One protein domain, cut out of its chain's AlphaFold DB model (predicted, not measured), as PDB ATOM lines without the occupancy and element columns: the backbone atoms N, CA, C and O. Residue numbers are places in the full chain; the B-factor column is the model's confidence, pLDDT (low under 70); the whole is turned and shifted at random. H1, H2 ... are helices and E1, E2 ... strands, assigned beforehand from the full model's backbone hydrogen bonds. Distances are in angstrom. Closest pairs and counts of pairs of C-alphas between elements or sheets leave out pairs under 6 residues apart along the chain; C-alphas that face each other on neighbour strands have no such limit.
ATOM      1  N   THR A 231      45.405 -26.102 -26.505       95.06
ATOM      2  CA  THR A 231      44.443 -25.007 -26.706       95.06
ATOM      3  C   THR A 231      44.494 -24.421 -28.119       95.06
ATOM      4  O   THR A 231      43.453 -24.164 -28.720       95.06
ATOM      5  N   GLU A 232      45.687 -24.228 -28.689       96.31
ATOM      6  CA  GLU A 232      45.818 -23.729 -30.062       96.31
ATOM      7  C   GLU A 232      45.417 -24.769 -31.112       96.31
ATOM      8  O   GLU A 232      44.919 -24.410 -32.181       96.31
ATOM      9  N   ILE A 233      45.621 -26.052 -30.811       95.19
ATOM     10  CA  ILE A 233      45.171 -27.159 -31.657       95.19
ATOM     11  C   ILE A 233      43.637 -27.211 -31.666       95.19
ATOM     12  O   ILE A 233      43.036 -27.262 -32.743       95.19
ATOM     13  N   ASP A 234      43.024 -27.113 -30.489       94.44
ATOM     14  CA  ASP A 234      41.580 -27.174 -30.265       94.44
ATOM     15  C   ASP A 234      40.850 -26.004 -30.937       94.44
ATOM     16  O   ASP A 234      39.768 -26.197 -31.490       94.44
ATOM     17  N   TYR A 235      41.454 -24.808 -31.011       94.06
ATOM     18  CA  TYR A 235      40.858 -23.685 -31.755       94.06
ATOM     19  C   TYR A 235      40.506 -24.044 -33.201       94.06
ATOM     20  O   TYR A 235      39.505 -23.548 -33.723       94.06
ATOM     21  N   VAL A 236      41.308 -24.897 -33.841       95.31
ATOM     22  CA  VAL A 236      41.062 -25.361 -35.210       95.31
ATOM     23  C   VAL A 236      40.226 -26.640 -35.207       95.31
ATOM     24  O   VAL A 236      39.212 -26.707 -35.900       95.31
ATOM     25  N   ALA A 237      40.636 -27.642 -34.423       95.00
ATOM     26  CA  ALA A 237      40.022 -28.966 -34.428       95.00
ATOM     27  C   ALA A 237      38.589 -28.952 -33.872       95.00
ATOM     28  O   ALA A 237      37.668 -29.375 -34.570       95.00
ATOM     29  N   ASP A 238      38.370 -28.398 -32.678       95.94
ATOM     30  CA  ASP A 238      37.053 -28.405 -32.029       95.94
ATOM     31  C   ASP A 238      36.055 -27.524 -32.781       95.94
ATOM     32  O   ASP A 238      34.882 -27.869 -32.914       95.94
ATOM     33  N   SER A 239      36.511 -26.387 -33.318       96.56
ATOM     34  CA  SER A 239      35.662 -25.511 -34.135       96.56
ATOM     35  C   SER A 239      35.191 -26.205 -35.411       96.56
ATOM     36  O   SER A 239      34.045 -26.028 -35.829       96.56
ATOM     37  N   TYR A 240      36.059 -27.011 -36.028       97.12
ATOM     38  CA  TYR A 240      35.676 -27.827 -37.171       97.12
ATOM     39  C   TYR A 240      34.718 -28.955 -36.781       97.12
ATOM     40  O   TYR A 240      33.721 -29.149 -37.474       97.12
ATOM     41  N   GLU A 241      34.980 -29.667 -35.684       97.06
ATOM     42  CA  GLU A 241      34.095 -30.743 -35.224       97.06
ATOM     43  C   GLU A 241      32.692 -30.210 -34.907       97.06
ATOM     44  O   GLU A 241      31.719 -30.776 -35.393       97.06
ATOM     45  N   LYS A 242      32.559 -29.036 -34.272       96.88
ATOM     46  CA  LYS A 242      31.250 -28.378 -34.095       96.88
ATOM     47  C   LYS A 242      30.527 -28.104 -35.418       96.88
ATOM     48  O   LYS A 242      29.315 -28.276 -35.513       96.88
ATOM     49  N   LEU A 243      31.253 -27.669 -36.450       97.12
ATOM     50  CA  LEU A 243      30.686 -27.450 -37.786       97.12
ATOM     51  C   LEU A 243      30.284 -28.755 -38.472       97.12
ATOM     52  O   LEU A 243      29.264 -28.808 -39.156       97.12
ATOM     53  N   LYS A 244      31.079 -29.806 -38.304       97.06
ATOM     54  CA  LYS A 244      30.776 -31.141 -38.812       97.06
ATOM     55  C   LYS A 244      29.546 -31.729 -38.119       97.06
ATOM     56  O   LYS A 244      28.688 -32.271 -38.812       97.06
ATOM     57  N   ASP A 245      29.427 -31.579 -36.806       97.12
ATOM     58  CA  ASP A 245      28.258 -32.002 -36.031       97.12
ATOM     59  C   ASP A 245      27.016 -31.219 -36.457       97.12
ATOM     60  O   ASP A 245      25.995 -31.817 -36.784       97.12
ATOM     61  N   TYR A 246      27.135 -29.895 -36.612       97.56
ATOM     62  CA  TYR A 246      26.075 -29.068 -37.187       97.56
ATOM     63  C   TYR A 246      25.577 -29.612 -38.537       97.56
ATOM     64  O   TYR A 246      24.377 -29.786 -38.749       97.56
ATOM     65  N   VAL A 247      26.504 -29.922 -39.447       96.88
ATOM     66  CA  VAL A 247      26.175 -30.473 -40.766       96.88
ATOM     67  C   VAL A 247      25.494 -31.838 -40.671       96.88
ATOM     68  O   VAL A 247      24.582 -32.109 -41.447       96.88
ATOM     69  N   ASN A 248      25.926 -32.703 -39.755       95.69
ATOM     70  CA  ASN A 248      25.368 -34.049 -39.619       95.69
ATOM     71  C   ASN A 248      23.981 -34.053 -38.965       95.69
ATOM     72  O   ASN A 248      23.133 -34.850 -39.370       95.69
ATOM     73  N   ASP A 249      23.761 -33.176 -37.987       96.00
ATOM     74  CA  ASP A 249      22.596 -33.248 -37.104       96.00
ATOM     75  C   ASP A 249      21.461 -32.306 -37.527       96.00
ATOM     76  O   ASP A 249      20.293 -32.619 -37.297       96.00
ATOM     77  N   TYR A 250      21.781 -31.177 -38.171       96.00
ATOM     78  CA  TYR A 250      20.809 -30.113 -38.471       96.00
ATOM     79  C   TYR A 250      20.572 -29.889 -39.965       96.00
ATOM     80  O   TYR A 250      19.587 -29.258 -40.344       96.00
ATOM     81  N   ILE A 251      21.447 -30.383 -40.846       94.50
ATOM     82  CA  ILE A 251      21.240 -30.229 -42.288       94.50
ATOM     83  C   ILE A 251      20.540 -31.475 -42.844       94.50
ATOM     84  O   ILE A 251      21.069 -32.583 -42.735       94.50
ATOM     85  N   PRO A 252      19.380 -31.326 -43.514       90.38
ATOM     86  CA  PRO A 252      18.672 -32.460 -44.091       90.38
ATOM     87  C   PRO A 252      19.535 -33.260 -45.073       90.38
ATOM     88  O   PRO A 252      20.173 -32.698 -45.967       90.38
ATOM     89  N   ALA A 253      19.456 -34.591 -44.987       89.00
ATOM     90  CA  ALA A 253      20.250 -35.523 -45.798       89.00
ATOM     91  C   ALA A 253      20.063 -35.382 -47.324       89.00
ATOM     92  O   ALA A 253      20.857 -35.913 -48.100       89.00
ATOM     93  N   GLN A 254      19.025 -34.668 -47.775       87.06
ATOM     94  CA  GLN A 254      18.828 -34.324 -49.186       87.06
ATOM     95  C   GLN A 254      19.943 -33.433 -49.758       87.06
ATOM     96  O   GLN A 254      20.152 -33.415 -50.972       87.06
ATOM     97  N   TYR A 255      20.667 -32.701 -48.905       86.44
ATOM     98  CA  TYR A 255      21.838 -31.936 -49.305       86.44
ATOM     99  C   TYR A 255      23.087 -32.803 -49.175       86.44
ATOM    100  O   TYR A 255      23.386 -33.358 -48.119       86.44
ATOM    101  N   ASN A 256      23.857 -32.916 -50.259       87.69
ATOM    102  CA  ASN A 256      25.090 -33.689 -50.231       87.69
ATOM    103  C   ASN A 256      26.217 -32.870 -49.588       87.69
ATOM    104  O   ASN A 256      26.944 -32.171 -50.289       87.69
ATOM    105  N   TYR A 257      26.363 -33.006 -48.270       91.44
ATOM    106  CA  TYR A 257      27.481 -32.481 -47.480       91.44
ATOM    107  C   TYR A 257      28.455 -33.577 -47.021       91.44
ATOM    108  O   TYR A 257      29.207 -33.404 -46.067       91.44
ATOM    109  N   THR A 258      28.481 -34.728 -47.700       90.44
ATOM    110  CA  THR A 258      29.278 -35.891 -47.263       90.44
ATOM    111  C   THR A 258      30.782 -35.623 -47.137       90.44
ATOM    112  O   THR A 258      31.447 -36.291 -46.351       90.44
ATOM    113  N   TYR A 259      31.315 -34.617 -47.833       89.25
ATOM    114  CA  TYR A 259      32.713 -34.178 -47.724       89.25
ATOM    115  C   TYR A 259      33.058 -33.504 -46.385       89.25
ATOM    116  O   TYR A 259      34.225 -33.519 -46.019       89.25
ATOM    117  N   TYR A 260      32.085 -33.017 -45.602       92.38
ATOM    118  CA  TYR A 260      32.321 -32.575 -44.213       92.38
ATOM    119  C   TYR A 260      32.668 -33.732 -43.264       92.38
ATOM    120  O   TYR A 260      33.104 -33.520 -42.136       92.38
ATOM    121  N   LYS A 261      32.515 -34.990 -43.693       89.62
ATOM    122  CA  LYS A 261      32.988 -36.136 -42.904       89.62
ATOM    123  C   LYS A 261      34.509 -36.271 -42.926       89.62
ATOM    124  O   LYS A 261      35.053 -37.019 -42.121       89.62
ATOM    125  N   ILE A 262      35.178 -35.577 -43.844       88.75
ATOM    126  CA  ILE A 262      36.621 -35.637 -44.031       88.75
ATOM    127  C   ILE A 262      37.209 -34.340 -43.503       88.75
ATOM    128  O   ILE A 262      36.830 -33.264 -43.955       88.75
ATOM    129  N   THR A 263      38.129 -34.447 -42.548       88.94
ATOM    130  CA  THR A 263      38.811 -33.287 -41.978       88.94
ATOM    131  C   THR A 263      39.478 -32.472 -43.095       88.94
ATOM    132  O   THR A 263      40.211 -33.041 -43.909       88.94
ATOM    133  N   PRO A 264      39.222 -31.157 -43.181       93.44
ATOM    134  CA  PRO A 264      39.801 -30.309 -44.206       93.44
ATOM    135  C   PRO A 264      41.300 -30.148 -43.964       93.44
ATOM    136  O   PRO A 264      41.811 -30.335 -42.863       93.44
ATOM    137  N   GLN A 265      42.012 -29.702 -44.992       94.06
ATOM    138  CA  GLN A 265      43.438 -29.413 -44.845       94.06
ATOM    139  C   GLN A 265      43.712 -28.109 -44.081       94.06
ATOM    140  O   GLN A 265      44.810 -27.922 -43.568       94.06
ATOM    141  N   PHE A 266      42.720 -27.212 -43.997       95.50
ATOM    142  CA  PHE A 266      42.818 -25.872 -43.393       95.50
ATOM    143  C   PHE A 266      43.776 -24.903 -44.115       95.50
ATOM    144  O   PHE A 266      44.441 -24.087 -43.486       95.50
ATOM    145  N   ASN A 267      43.811 -24.958 -45.452       92.44
ATOM    146  CA  ASN A 267      44.579 -24.010 -46.276       92.44
ATOM    147  C   ASN A 267      44.014 -22.582 -46.182       92.44
ATOM    148  O   ASN A 267      44.761 -21.610 -46.232       92.44
ATOM    149  N   TYR A 268      42.694 -22.447 -46.056       96.38
ATOM    150  CA  TYR A 268      42.004 -21.168 -45.903       96.38
ATOM    151  C   TYR A 268      41.312 -21.146 -44.548       96.38
ATOM    152  O   TYR A 268      40.465 -22.005 -44.285       96.38
ATOM    153  N   LEU A 269      41.681 -20.184 -43.711       97.00
ATOM    154  CA  LEU A 269      41.280 -20.141 -42.310       97.00
ATOM    155  C   LEU A 269      41.087 -18.691 -41.867       97.00
ATOM    156  O   LEU A 269      41.894 -17.829 -42.205       97.00
ATOM    157  N   ASP A 270      40.045 -18.426 -41.093       96.44
ATOM    158  CA  ASP A 270      39.871 -17.174 -40.362       96.44
ATOM    159  C   ASP A 270      39.429 -17.499 -38.939       96.44
ATOM    160  O   ASP A 270      38.466 -18.238 -38.744       96.44
ATOM    161  N   ILE A 271      40.159 -16.995 -37.949       96.75
ATOM    162  CA  ILE A 271      39.821 -17.173 -36.541       96.75
ATOM    163  C   ILE A 271      39.955 -15.834 -35.843       96.75
ATOM    164  O   ILE A 271      41.032 -15.244 -35.806       96.75
ATOM    165  N   THR A 272      38.872 -15.374 -35.229       96.06
ATOM    166  CA  THR A 272      38.867 -14.138 -34.451       96.06
ATOM    167  C   THR A 272      38.332 -14.401 -33.051       96.06
ATOM    168  O   THR A 272      37.297 -15.042 -32.876       96.06
ATOM    169  N   LYS A 273      39.020 -13.862 -32.046       95.44
ATOM    170  CA  LYS A 273      38.624 -13.904 -30.640       95.44
ATOM    171  C   LYS A 273      38.649 -12.501 -30.048       95.44
ATOM    172  O   LYS A 273      39.672 -11.818 -30.098       95.44
ATOM    173  N   ASP A 274      37.538 -12.106 -29.436       94.75
ATOM    174  CA  ASP A 274      37.399 -10.847 -28.704       94.75
ATOM    175  C   ASP A 274      36.631 -11.078 -27.394       94.75
ATOM    176  O   ASP A 274      35.398 -11.157 -27.361       94.75
ATOM    177  N   GLY A 275      37.371 -11.270 -26.301       94.94
ATOM    178  CA  GLY A 275      36.812 -11.699 -25.023       94.94
ATOM    179  C   GLY A 275      36.160 -13.079 -25.140       94.94
ATOM    180  O   GLY A 275      36.836 -14.072 -25.405       94.94
ATOM    181  N   GLN A 276      34.843 -13.134 -24.927       95.50
ATOM    182  CA  GLN A 276      34.036 -14.353 -25.081       95.50
ATOM    183  C   GLN A 276      33.502 -14.554 -26.504       95.50
ATOM    184  O   GLN A 276      33.012 -15.639 -26.816       95.50
ATOM    185  N   LYS A 277      33.576 -13.525 -27.356       95.44
ATOM    186  CA  LYS A 277      33.126 -13.604 -28.744       95.44
ATOM    187  C   LYS A 277      34.154 -14.373 -29.555       95.44
ATOM    188  O   LYS A 277      35.352 -14.089 -29.471       95.44
ATOM    189  N   PHE A 278      33.679 -15.309 -30.360       95.44
ATOM    190  CA  PHE A 278      34.535 -16.156 -31.169       95.44
ATOM    191  C   PHE A 278      33.948 -16.341 -32.563       95.44
ATOM    192  O   PHE A 278      32.750 -16.559 -32.720       95.44
ATOM    193  N   PHE A 279      34.809 -16.253 -33.565       95.31
ATOM    194  CA  PHE A 279      34.496 -16.541 -34.952       95.31
ATOM    195  C   PHE A 279      35.537 -17.503 -35.505       95.31
ATOM    196  O   PHE A 279      36.735 -17.318 -35.292       95.31
ATOM    197  N   TYR A 280      35.062 -18.493 -36.243       96.69
ATOM    198  CA  TYR A 280      35.863 -19.448 -36.981       96.69
ATOM    199  C   TYR A 280      35.276 -19.608 -38.380       96.69
ATOM    200  O   TYR A 280      34.070 -19.779 -38.546       96.69
ATOM    201  N   GLY A 281      36.128 -19.591 -39.392       96.31
ATOM    202  CA  GLY A 281      35.769 -19.877 -40.767       96.31
ATOM    203  C   GLY A 281      36.846 -20.715 -41.427       96.31
ATOM    204  O   GLY A 281      38.036 -20.495 -41.211       96.31
ATOM    205  N   PHE A 282      36.440 -21.641 -42.288       97.06
ATOM    206  CA  PHE A 282      37.368 -22.375 -43.140       97.06
ATOM    207  C   PHE A 282      36.805 -22.540 -44.548       97.06
ATOM    208  O   PHE A 282      35.589 -22.519 -44.756       97.06
ATOM    209  N   LYS A 283      37.697 -22.752 -45.515       95.94
ATOM    210  CA  LYS A 283      37.340 -23.055 -46.902       95.94
ATOM    211  C   LYS A 283      38.241 -24.153 -47.470       95.94
ATOM    212  O   LYS A 283      39.419 -24.276 -47.129       95.94
ATOM    213  N   GLN A 284      37.676 -24.958 -48.356       94.56
ATOM    214  CA  GLN A 284      38.353 -25.955 -49.175       94.56
ATOM    215  C   GLN A 284      37.924 -25.772 -50.628       94.56
ATOM    216  O   GLN A 284      36.758 -25.491 -50.906       94.56
ATOM    217  N   GLU A 285      38.855 -25.941 -51.560       92.44
ATOM    218  CA  GLU A 285      38.618 -25.714 -52.985       92.44
ATOM    219  C   GLU A 285      39.013 -26.945 -53.798       92.44
ATOM    220  O   GLU A 285      40.083 -27.507 -53.595       92.44
ATOM    221  N   ASN A 286      38.156 -27.329 -54.746       90.00
ATOM    222  CA  ASN A 286      38.411 -28.378 -55.742       90.00
ATOM    223  C   ASN A 286      38.813 -29.754 -55.166       90.00
ATOM    224  O   ASN A 286      39.694 -30.418 -55.701       90.00
ATOM    225  N   ILE A 287      38.142 -30.203 -54.106       89.25
ATOM    226  CA  ILE A 287      38.502 -31.409 -53.340       89.25
ATOM    227  C   ILE A 287      37.876 -32.720 -53.850       89.25
ATOM    228  O   ILE A 287      37.801 -33.670 -53.085       89.25
ATOM    229  N   THR A 288      37.360 -32.789 -55.083       86.56
ATOM    230  CA  THR A 288      36.743 -34.012 -55.649       86.56
ATOM    231  C   THR A 288      36.818 -34.039 -57.185       86.56
ATOM    232  O   THR A 288      37.061 -33.015 -57.820       86.56
ATOM    233  N   LEU A 289      36.556 -35.201 -57.814       80.25
ATOM    234  CA  LEU A 289      36.560 -35.372 -59.284       80.25
ATOM    235  C   LEU A 289      35.486 -34.564 -60.046       80.25
ATOM    236  O   LEU A 289      35.777 -34.104 -61.149       80.25
ATOM    237  N   PRO A 290      34.287 -34.298 -59.501       82.69
ATOM    238  CA  PRO A 290      33.596 -33.048 -59.794       82.69
ATOM    239  C   PRO A 290      34.158 -32.002 -58.827       82.69
ATOM    240  O   PRO A 290      33.892 -32.155 -57.647       82.69
ATOM    241  N   PRO A 291      34.941 -30.988 -59.233       86.81
ATOM    242  CA  PRO A 291      35.618 -30.099 -58.286       86.81
ATOM    243  C   PRO A 291      34.615 -29.362 -57.389       86.81
ATOM    244  O   PRO A 291      34.002 -28.364 -57.788       86.81
ATOM    245  N   ILE A 292      34.438 -29.885 -56.172       90.62
ATOM    246  CA  ILE A 292      33.618 -29.301 -55.117       90.62
ATOM    247  C   ILE A 292      34.520 -28.394 -54.299       90.62
ATOM    248  O   ILE A 292      35.619 -28.770 -53.897       90.62
ATOM    249  N   SER A 293      34.040 -27.186 -54.047       93.38
ATOM    250  CA  SER A 293      34.562 -26.347 -52.977       93.38
ATOM    251  C   SER A 293      33.504 -26.256 -51.890       93.38
ATOM    252  O   SER A 293      32.311 -26.231 -52.195       93.38
ATOM    253  N   TYR A 294      33.923 -26.186 -50.638       95.00
ATOM    254  CA  TYR A 294      33.020 -26.044 -49.506       95.00
ATOM    255  C   TYR A 294      33.645 -25.152 -48.442       95.00
ATOM    256  O   TYR A 294      34.866 -25.002 -48.382       95.00
ATOM    257  N   ALA A 295      32.800 -24.508 -47.650       96.06
ATOM    258  CA  ALA A 295      33.230 -23.621 -46.581       96.06
ATOM    259  C   ALA A 295      32.208 -23.635 -45.453       96.06
ATOM    260  O   ALA A 295      31.006 -23.759 -45.713       96.06
ATOM    261  N   GLY A 296      32.703 -23.494 -44.229       96.00
ATOM    262  CA  GLY A 296      31.889 -23.438 -43.026       96.00
ATOM    263  C   GLY A 296      32.302 -22.271 -42.144       96.00
ATOM    264  O   GLY A 296      33.475 -21.897 -42.114       96.00
ATOM    265  N   TRP A 297      31.329 -21.711 -41.431       95.94
ATOM    266  CA  TRP A 297      31.528 -20.616 -40.489       95.94
ATOM    267  C   TRP A 297      30.793 -20.893 -39.188       95.94
ATOM    268  O   TRP A 297      29.636 -21.304 -39.200       95.94
ATOM    269  N   TYR A 298      31.462 -20.609 -38.083       95.62
ATOM    270  CA  TYR A 298      30.974 -20.768 -36.728       95.62
ATOM    271  C   TYR A 298      31.177 -19.459 -35.965       95.62
ATOM    272  O   TYR A 298      32.283 -18.924 -35.902       95.62
ATOM    273  N   TYR A 299      30.097 -18.952 -35.386       95.25
ATOM    274  CA  TYR A 299      30.076 -17.790 -34.509       95.25
ATOM    275  C   TYR A 299      29.629 -18.251 -33.128       95.25
ATOM    276  O   TYR A 299      28.658 -18.994 -33.025       95.25
ATOM    277  N   SER A 300      30.293 -17.780 -32.077       95.88
ATOM    278  CA  SER A 300      29.923 -18.055 -30.689       95.88
ATOM    279  C   SER A 300      29.920 -16.777 -29.869       95.88
ATOM    280  O   SER A 300      30.846 -15.965 -29.958       95.88
ATOM    281  N   ASN A 301      28.873 -16.601 -29.066       95.75
ATOM    282  CA  ASN A 301      28.609 -15.417 -28.246       95.75
ATOM    283  C   ASN A 301      28.569 -14.112 -29.058       95.75
ATOM    284  O   ASN A 301      28.920 -13.040 -28.563       95.75
ATOM    285  N   ILE A 302      28.149 -14.191 -30.321       91.81
ATOM    286  CA  ILE A 302      27.997 -13.042 -31.217       91.81
ATOM    287  C   ILE A 302      26.517 -12.895 -31.543       91.81
ATOM    288  O   ILE A 302      25.924 -13.757 -32.187       91.81
ATOM    289  N   GLN A 303      25.926 -11.776 -31.133       88.88
ATOM    290  CA  GLN A 303      24.546 -11.463 -31.478       88.88
ATOM    291  C   GLN A 303      24.475 -10.990 -32.932       88.88
ATOM    292  O   GLN A 303      24.867  -9.866 -33.258       88.88
ATOM    293  N   LEU A 304      23.977 -11.854 -33.811       87.44
ATOM    294  CA  LEU A 304      23.694 -11.492 -35.193       87.44
ATOM    295  C   LEU A 304      22.319 -10.807 -35.307       87.44
ATOM    296  O   LEU A 304      21.438 -11.055 -34.483       87.44
ATOM    297  N   PRO A 305      22.100  -9.944 -36.319       88.38
ATOM    298  CA  PRO A 305      20.795  -9.331 -36.550       88.38
ATOM    299  C   PRO A 305      19.701 -10.365 -36.840       88.38
ATOM    300  O   PRO A 305      19.969 -11.393 -37.463       88.38
ATOM    301  N   ASP A 306      18.448 -10.044 -36.509       88.12
ATOM    302  CA  ASP A 306      17.300 -10.891 -36.852       88.12
ATOM    303  C   ASP A 306      17.292 -11.263 -38.338       88.12
ATOM    304  O   ASP A 306      17.493 -10.415 -39.221       88.12
ATOM    305  N   LYS A 307      17.001 -12.541 -38.612       90.81
ATOM    306  CA  LYS A 307      17.025 -13.124 -39.961       90.81
ATOM    307  C   LYS A 307      18.392 -12.989 -40.643       90.81
ATOM    308  O   LYS A 307      18.461 -12.756 -41.851       90.81
ATOM    309  N   ALA A 308      19.485 -13.124 -39.885       90.75
ATOM    310  CA  ALA A 308      20.849 -13.084 -40.417       90.75
ATOM    311  C   ALA A 308      21.045 -14.046 -41.599       90.75
ATOM    312  O   ALA A 308      21.605 -13.644 -42.619       90.75
ATOM    313  N   CYS A 309      20.517 -15.272 -41.492       92.81
ATOM    314  CA  CYS A 309      20.568 -16.271 -42.560       92.81
ATOM    315  C   CYS A 309      19.948 -15.739 -43.867       92.81
ATOM    316  O   CYS A 309      20.629 -15.675 -44.891       92.81
ATOM    317  N   ASP A 310      18.709 -15.238 -43.829       93.12
ATOM    318  CA  ASP A 310      18.035 -14.691 -45.015       93.12
ATOM    319  C   ASP A 310      18.754 -13.465 -45.592       93.12
ATOM    320  O   ASP A 310      18.949 -13.339 -46.804       93.12
ATOM    321  N   ARG A 311      19.143 -12.534 -44.711       88.88
ATOM    322  CA  ARG A 311      19.667 -11.217 -45.097       88.88
ATOM    323  C   ARG A 311      21.069 -11.285 -45.686       88.88
ATOM    324  O   ARG A 311      21.345 -10.570 -46.652       88.88
ATOM    325  N   TYR A 312      21.941 -12.091 -45.087       85.69
ATOM    326  CA  TYR A 312      23.370 -12.089 -45.393       85.69
ATOM    327  C   TYR A 312      23.842 -13.338 -46.119       85.69
ATOM    328  O   TYR A 312      24.857 -13.257 -46.797       85.69
ATOM    329  N   ILE A 313      23.140 -14.468 -45.999       91.56
ATOM    330  CA  ILE A 313      23.607 -15.745 -46.553       91.56
ATOM    331  C   ILE A 313      22.755 -16.126 -47.761       91.56
ATOM    332  O   ILE A 313      23.246 -16.130 -48.889       91.56
ATOM    333  N   LYS A 314      21.451 -16.343 -47.558       91.88
ATOM    334  CA  LYS A 314      20.529 -16.834 -48.597       91.88
ATOM    335  C   LYS A 314      20.347 -15.880 -49.763       91.88
ATOM    336  O   LYS A 314      20.083 -16.321 -50.879       91.88
ATOM    337  N   ARG A 315      20.528 -14.580 -49.527       87.00
ATOM    338  CA  ARG A 315      20.558 -13.573 -50.592       87.00
ATOM    339  C   ARG A 315      21.675 -13.826 -51.611       87.00
ATOM    340  O   ARG A 315      21.495 -13.488 -52.778       87.00
ATOM    341  N   TYR A 316      22.809 -14.372 -51.175       84.62
ATOM    342  CA  TYR A 316      23.958 -14.653 -52.035       84.62
ATOM    343  C   TYR A 316      23.990 -16.106 -52.492       84.62
ATOM    344  O   TYR A 316      24.292 -16.348 -53.653       84.62
ATOM    345  N   ASP A 317      23.663 -17.042 -51.600       90.81
ATOM    346  CA  ASP A 317      23.712 -18.480 -51.847       90.81
ATOM    347  C   ASP A 317      22.485 -19.160 -51.232       90.81
ATOM    348  O   ASP A 317      22.434 -19.452 -50.036       90.81
ATOM    349  N   SER A 318      21.471 -19.422 -52.057       90.88
ATOM    350  CA  SER A 318      20.228 -20.059 -51.607       90.88
ATOM    351  C   SER A 318      20.424 -21.501 -51.118       90.88
ATOM    352  O   SER A 318      19.555 -22.025 -50.414       90.88
ATOM    353  N   ARG A 319      21.558 -22.136 -51.455       91.00
ATOM    354  CA  ARG A 319      21.890 -23.521 -51.088       91.00
ATOM    355  C   ARG A 319      22.715 -23.634 -49.806       91.00
ATOM    356  O   ARG A 319      22.800 -24.732 -49.266       91.00
ATOM    357  N   ALA A 320      23.308 -22.543 -49.325       93.81
ATOM    358  CA  ALA A 320      24.009 -22.530 -48.043       93.81
ATOM    359  C   ALA A 320      23.020 -22.763 -46.892       93.81
ATOM    360  O   ALA A 320      21.935 -22.197 -46.913       93.81
ATOM    361  N   SER A 321      23.369 -23.572 -45.900       95.56
ATOM    362  CA  SER A 321      22.523 -23.911 -44.751       95.56
ATOM    363  C   SER A 321      22.876 -23.047 -43.540       95.56
ATOM    364  O   SER A 321      24.050 -22.948 -43.187       95.56
ATOM    365  N   CYS A 322      21.867 -22.407 -42.942       95.56
ATOM    366  CA  CYS A 322      21.982 -21.574 -41.734       95.56
ATOM    367  C   CYS A 322      20.640 -21.325 -41.008       95.56
ATOM    368  O   CYS A 322      20.542 -20.415 -40.181       95.56
ATOM    369  N   GLU A 323      19.578 -22.050 -41.355       92.88
ATOM    370  CA  GLU A 323      18.224 -21.795 -40.855       92.88
ATOM    371  C   GLU A 323      17.999 -22.380 -39.462       92.88
ATOM    372  O   GLU A 323      17.504 -21.693 -38.572       92.88
ATOM    373  N   GLU A 324      18.384 -23.641 -39.279       92.88
ATOM    374  CA  GLU A 324      18.333 -24.329 -37.992       92.88
ATOM    375  C   GLU A 324      19.656 -24.095 -37.265       92.88
ATOM    376  O   GLU A 324      20.716 -24.183 -37.883       92.88
ATOM    377  N   GLN A 325      19.596 -23.745 -35.979       94.94
ATOM    378  CA  GLN A 325      20.759 -23.431 -35.149       94.94
ATOM    379  C   GLN A 325      20.702 -24.259 -33.858       94.94
ATOM    380  O   GLN A 325      19.627 -24.366 -33.262       94.94
ATOM    381  N   PRO A 326      21.825 -24.850 -33.410       91.69
ATOM    382  CA  PRO A 326      21.843 -25.761 -32.265       91.69
ATOM    383  C   PRO A 326      21.683 -25.053 -30.915       91.69
ATOM    384  O   PRO A 326      21.290 -25.685 -29.936       91.69
ATOM    385  N   SER A 327      22.003 -23.758 -30.836       93.75
ATOM    386  CA  SER A 327      21.912 -22.961 -29.614       93.75
ATOM    387  C   SER A 327      21.594 -21.499 -29.945       93.75
ATOM    388  O   SER A 327      21.765 -21.060 -31.079       93.75
ATOM    389  N   GLU A 328      21.132 -20.730 -28.957       91.81
ATOM    390  CA  GLU A 328      20.868 -19.289 -29.123       91.81
ATOM    391  C   GLU A 328      22.150 -18.440 -29.125       91.81
ATOM    392  O   GLU A 328      22.150 -17.303 -29.596       91.81
ATOM    393  N   THR A 329      23.241 -18.972 -28.571       94.06
ATOM    394  CA  THR A 329      24.532 -18.277 -28.448       94.06
ATOM    395  C   THR A 329      25.468 -18.552 -29.611       94.06
ATOM    396  O   THR A 329      26.476 -17.859 -29.752       94.06
ATOM    397  N   ASP A 330      25.162 -19.560 -30.422       95.56
ATOM    398  CA  ASP A 330      25.978 -19.966 -31.548       95.56
ATOM    399  C   ASP A 330      25.234 -19.788 -32.873       95.56
ATOM    400  O   ASP A 330      24.012 -19.898 -32.953       95.56
ATOM    401  N   PHE A 331      25.991 -19.539 -33.936       95.81
ATOM    402  CA  PHE A 331      25.461 -19.475 -35.290       95.81
ATOM    403  C   PHE A 331      26.397 -20.192 -36.254       95.81
ATOM    404  O   PHE A 331      27.601 -19.932 -36.278       95.81
ATOM    405  N   TYR A 332      25.836 -21.073 -37.070       96.94
ATOM    406  CA  TYR A 332      26.554 -21.921 -38.004       96.94
ATOM    407  C   TYR A 332      26.073 -21.673 -39.424       96.94
ATOM    408  O   TYR A 332      24.889 -21.443 -39.685       96.94
ATOM    409  N   ILE A 333      27.025 -21.726 -40.347       95.81
ATOM    410  CA  ILE A 333      26.787 -21.654 -41.781       95.81
ATOM    411  C   ILE A 333      27.592 -22.772 -42.429       95.81
ATOM    412  O   ILE A 333      28.800 -22.860 -42.212       95.81
ATOM    413  N   ALA A 334      26.950 -23.569 -43.274       96.81
ATOM    414  CA  ALA A 334      27.623 -24.513 -44.156       96.81
ATOM    415  C   ALA A 334      27.265 -24.200 -45.607       96.81
ATOM    416  O   ALA A 334      26.105 -23.965 -45.933       96.81
ATOM    417  N   ALA A 335      28.253 -24.186 -46.493       95.12
ATOM    418  CA  ALA A 335      28.027 -23.962 -47.912       95.12
ATOM    419  C   ALA A 335      28.897 -24.876 -48.769       95.12
ATOM    420  O   ALA A 335      29.982 -25.305 -48.365       95.12
ATOM    421  N   TYR A 336      28.431 -25.122 -49.992       93.69
ATOM    422  CA  TYR A 336      29.196 -25.803 -51.024       93.69
ATOM    423  C   TYR A 336      28.886 -25.249 -52.408       93.69
ATOM    424  O   TYR A 336      27.784 -24.783 -52.701       93.69
ATOM    425  N   LYS A 337      29.870 -25.360 -53.296       91.19
ATOM    426  CA  LYS A 337      29.714 -25.110 -54.722       91.19
ATOM    427  C   LYS A 337      30.351 -26.249 -55.497       91.19
ATOM    428  O   LYS A 337      31.490 -26.642 -55.262       91.19
ATOM    429  N   THR A 338      29.609 -26.761 -56.460       85.62
ATOM    430  CA  THR A 338      30.149 -27.567 -57.548       85.62
ATOM    431  C   THR A 338      30.611 -26.601 -58.629       85.62
ATOM    432  O   THR A 338      29.788 -25.813 -59.104       85.62
ATOM    433  N   SER A 339      31.888 -26.626 -59.022       73.56
ATOM    434  CA  SER A 339      32.309 -25.837 -60.187       73.56
ATOM    435  C   SER A 339      31.471 -26.269 -61.393       73.56
ATOM    436  O   SER A 339      31.278 -27.475 -61.585       73.56
ATOM    437  N   PRO A 340      30.920 -25.333 -62.180       60.16
ATOM    438  CA  PRO A 340      30.006 -25.704 -63.242       60.16
ATOM    439  C   PRO A 340      30.732 -26.565 -64.276       60.16
ATOM    440  O   PRO A 340      31.709 -26.137 -64.890       60.16
ATOM    441  N   ALA A 341      30.221 -27.775 -64.505       51.06
ATOM    442  CA  ALA A 341      30.504 -28.509 -65.726       51.06
ATOM    443  C   ALA A 341      29.735 -27.796 -66.852       51.06
ATOM    444  O   ALA A 341      28.581 -28.104 -67.121       51.06
ATOM    445  N   ASN A 342      30.355 -26.787 -67.466       53.09
ATOM    446  CA  ASN A 342      29.875 -26.099 -68.672       53.09
ATOM    447  C   ASN A 342      28.673 -25.130 -68.542       53.09
ATOM    448  O   ASN A 342      28.181 -24.683 -69.578       53.09
ATOM    449  N   SER A 343      28.202 -24.739 -67.349       51.28
ATOM    450  CA  SER A 343      27.152 -23.705 -67.238       51.28
ATOM    451  C   SER A 343      27.739 -22.290 -67.152       51.28
ATOM    452  O   SER A 343      28.542 -21.980 -66.273       51.28
ATOM    453  N   MET A 344      27.313 -21.407 -68.063       54.66
ATOM    454  CA  MET A 344      27.558 -19.959 -67.959       54.66
ATOM    455  C   MET A 344      26.818 -19.324 -66.770       54.66
ATOM    456  O   MET A 344      27.167 -18.218 -66.362       54.66
ATOM    457  N   ASP A 345      25.855 -20.033 -66.172       54.28
ATOM    458  CA  ASP A 345      25.239 -19.656 -64.902       54.28
ATOM    459  C   ASP A 345      26.212 -19.912 -63.750       54.28
ATOM    460  O   ASP A 345      26.212 -20.962 -63.101       54.28
ATOM    461  N   ARG A 346      27.070 -18.922 -63.496       58.69
ATOM    462  CA  ARG A 346      27.736 -18.784 -62.203       58.69
ATOM    463  C   ARG A 346      26.697 -18.286 -61.209       58.69
ATOM    464  O   ARG A 346      26.560 -17.083 -61.005       58.69
ATOM    465  N   HIS A 347      25.966 -19.205 -60.588       61.94
ATOM    466  CA  HIS A 347      25.314 -18.867 -59.328       61.94
ATOM    467  C   HIS A 347      26.398 -18.350 -58.383       61.94
ATOM    468  O   HIS A 347      27.389 -19.046 -58.147       61.94
ATOM    469  N   THR A 348      26.240 -17.120 -57.898       74.19
ATOM    470  CA  THR A 348      27.095 -16.581 -56.843       74.19
ATOM    471  C   THR A 348      27.048 -17.556 -55.678       74.19
ATOM    472  O   THR A 348      25.965 -17.897 -55.214       74.19
ATOM    473  N   SER A 349      28.196 -18.064 -55.246       87.44
ATOM    474  CA  SER A 349      28.271 -18.834 -54.012       87.44
ATOM    475  C   SER A 349      28.872 -17.965 -52.929       87.44
ATOM    476  O   SER A 349      29.777 -17.166 -53.177       87.44
ATOM    477  N   ILE A 350      28.422 -18.161 -51.696       89.62
ATOM    478  CA  ILE A 350      29.009 -17.484 -50.543       89.62
ATOM    479  C   ILE A 350      30.483 -17.872 -50.336       89.62
ATOM    480  O   ILE A 350      31.255 -17.122 -49.751       89.62
ATOM    481  N   ILE A 351      30.907 -18.998 -50.916       90.62
ATOM    482  CA  ILE A 351      32.311 -19.419 -50.988       90.62
ATOM    483  C   ILE A 351      33.141 -18.463 -51.851       90.62
ATOM    484  O   ILE A 351      34.299 -18.205 -51.533       90.62
ATOM    485  N   ASP A 352      32.578 -17.927 -52.940       88.81
ATOM    486  CA  ASP A 352      33.249 -16.911 -53.766       88.81
ATOM    487  C   ASP A 352      33.342 -15.570 -53.029       88.81
ATOM    488  O   ASP A 352      34.281 -14.807 -53.233       88.81
ATOM    489  N   ALA A 353      32.399 -15.322 -52.119       86.38
ATOM    490  CA  ALA A 353      32.384 -14.175 -51.223       86.38
ATOM    491  C   ALA A 353      33.222 -14.393 -49.948       86.38
ATOM    492  O   ALA A 353      33.039 -13.658 -48.983       86.38
ATOM    493  N   TRP A 354      34.142 -15.368 -49.918       89.94
ATOM    494  CA  TRP A 354      34.981 -15.682 -48.750       89.94
ATOM    495  C   TRP A 354      35.595 -14.432 -48.101       89.94
ATOM    496  O   TRP A 354      35.416 -14.225 -46.907       89.94
ATOM    497  N   GLN A 355      36.221 -13.561 -48.896       83.75
ATOM    498  CA  GLN A 355      36.828 -12.309 -48.420       83.75
ATOM    499  C   GLN A 355      35.813 -11.318 -47.852       83.75
ATOM    500  O   GLN A 355      36.066 -10.619 -46.875       83.75
ATOM    501  N   ASP A 356      34.652 -11.237 -48.495       80.12
ATOM    502  CA  ASP A 356      33.573 -10.359 -48.074       80.12
ATOM    503  C   ASP A 356      32.978 -10.841 -46.751       80.12
ATOM    504  O   ASP A 356      32.668 -10.025 -45.888       80.12
ATOM    505  N   MET A 357      32.855 -12.156 -46.571       78.69
ATOM    506  CA  MET A 357      32.362 -12.772 -45.343       78.69
ATOM    507  C   MET A 357      33.335 -12.558 -44.185       78.69
ATOM    508  O   MET A 357      32.920 -12.115 -43.117       78.69
ATOM    509  N   THR A 358      34.629 -12.776 -44.414       73.56
ATOM    510  CA  THR A 358      35.682 -12.557 -43.412       73.56
ATOM    511  C   THR A 358      35.965 -11.075 -43.138       73.56
ATOM    512  O   THR A 358      36.478 -10.715 -42.080       73.56
ATOM    513  N   GLY A 359      35.620 -10.177 -44.066       67.56
ATOM    514  CA  GLY A 359      35.762  -8.727 -43.910       67.56
ATOM    515  C   GLY A 359      34.550  -8.032 -43.277       67.56
ATOM    516  O   GLY A 359      34.715  -7.191 -42.394       67.56
ATOM    517  N   LYS A 360      33.327  -8.360 -43.718       55.00
ATOM    518  CA  LYS A 360      32.079  -7.665 -43.328       55.00
ATOM    519  C   LYS A 360      31.468  -8.181 -42.026       55.00
ATOM    520  O   LYS A 360      30.708  -7.442 -41.405       55.00
ATOM    521  N   LEU A 361      31.788  -9.411 -41.619       54.38
ATOM    522  CA  LEU A 361      31.273 -10.038 -40.393       54.38
ATOM    523  C   LEU A 361      32.295 -10.039 -39.252       54.38
ATOM    524  O   LEU A 361      32.124 -10.755 -38.265       54.38
ATOM    525  N   ARG A 362      33.349  -9.217 -39.357       58.34
ATOM    526  CA  ARG A 362      34.306  -9.040 -38.266       58.34
ATOM    527  C   ARG A 362      33.585  -8.555 -37.017       58.34
ATOM    528  O   ARG A 362      32.789  -7.621 -37.060       58.34
TER     529      ARG A 362
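AT A GLANCE: This is residues 231 to 362 of the 365 residues of an uncharacterized protein of uncultured archaeon (UniProt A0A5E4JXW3). What is the main picture? One sheet of four long strands forms a slab; the long helix H1 crosses one face, and the short helix H4 lies along the opposite face. What builds it? The printed part has 132 residues, with four helices and four strands in the order H1, H2, E1, E2, E3, H3, E4, H4; the class is mixed, helices and strands. The antiparallel sheet runs E1, E2, E3, E4, and the whole is compact, with a radius of gyration of the C-alphas of 14.2 A and spans of 46 by 32 by 28 A.

HOW THE PARTS SIT: How do the strands pair? E1, residues 268 to 274, E2, residues 277 to 284, and E3, residues 292 to 300, form a meander, each the antiparallel neighbour of the one before; N 272 and O 279, 2.9 A, and N 280 and O 298, 2.8 A, are within hydrogen-bond range. E4, residues 330 to 338, is antiparallel to E3, with N 297 and O 333 within range at 2.9 A. Which helices are on the sheet? H1, residues 231 to 250, runs across the strands at a height of 9.5 A; its closest C-alphas to E3 are Leu 243 and Gly 296, 6.7 A. H4, residues 354 to 360, is on the opposite face at 10.0 A, along E2, with Gly 281 and Thr 358 the closest C-alphas, 7.8 A. H2, residues 258 to 261, and H3, residues 308 to 314, only graze the sheet. Are the helix backbones paired? Every O i to N i+4 pair is within hydrogen-bond range in H4, but 14 of 16 in H1 and 2 of 3 in H3, while H2 is too short for such a pair.

IN THESE COORDINATES: Where do the ends lie? H1 begins at C-alpha 231, (44.443, -25.007, -26.706), and spans 26.9 A; H4 ends at C-alpha 360, (32.079, -7.665, -43.328). How long are the strands? E1 spans 20.6 A, E2 24.4 A, E3 27.1 A and E4 27.4 A.

THE WHOLE: Which links are long? Those from H3 to E4 and from E4 to H4 are long, 15 residues each, and the printed part has no cut. Where is confidence low? Residues 340 to 347 and 359 to 362 are under 70 in pLDDT.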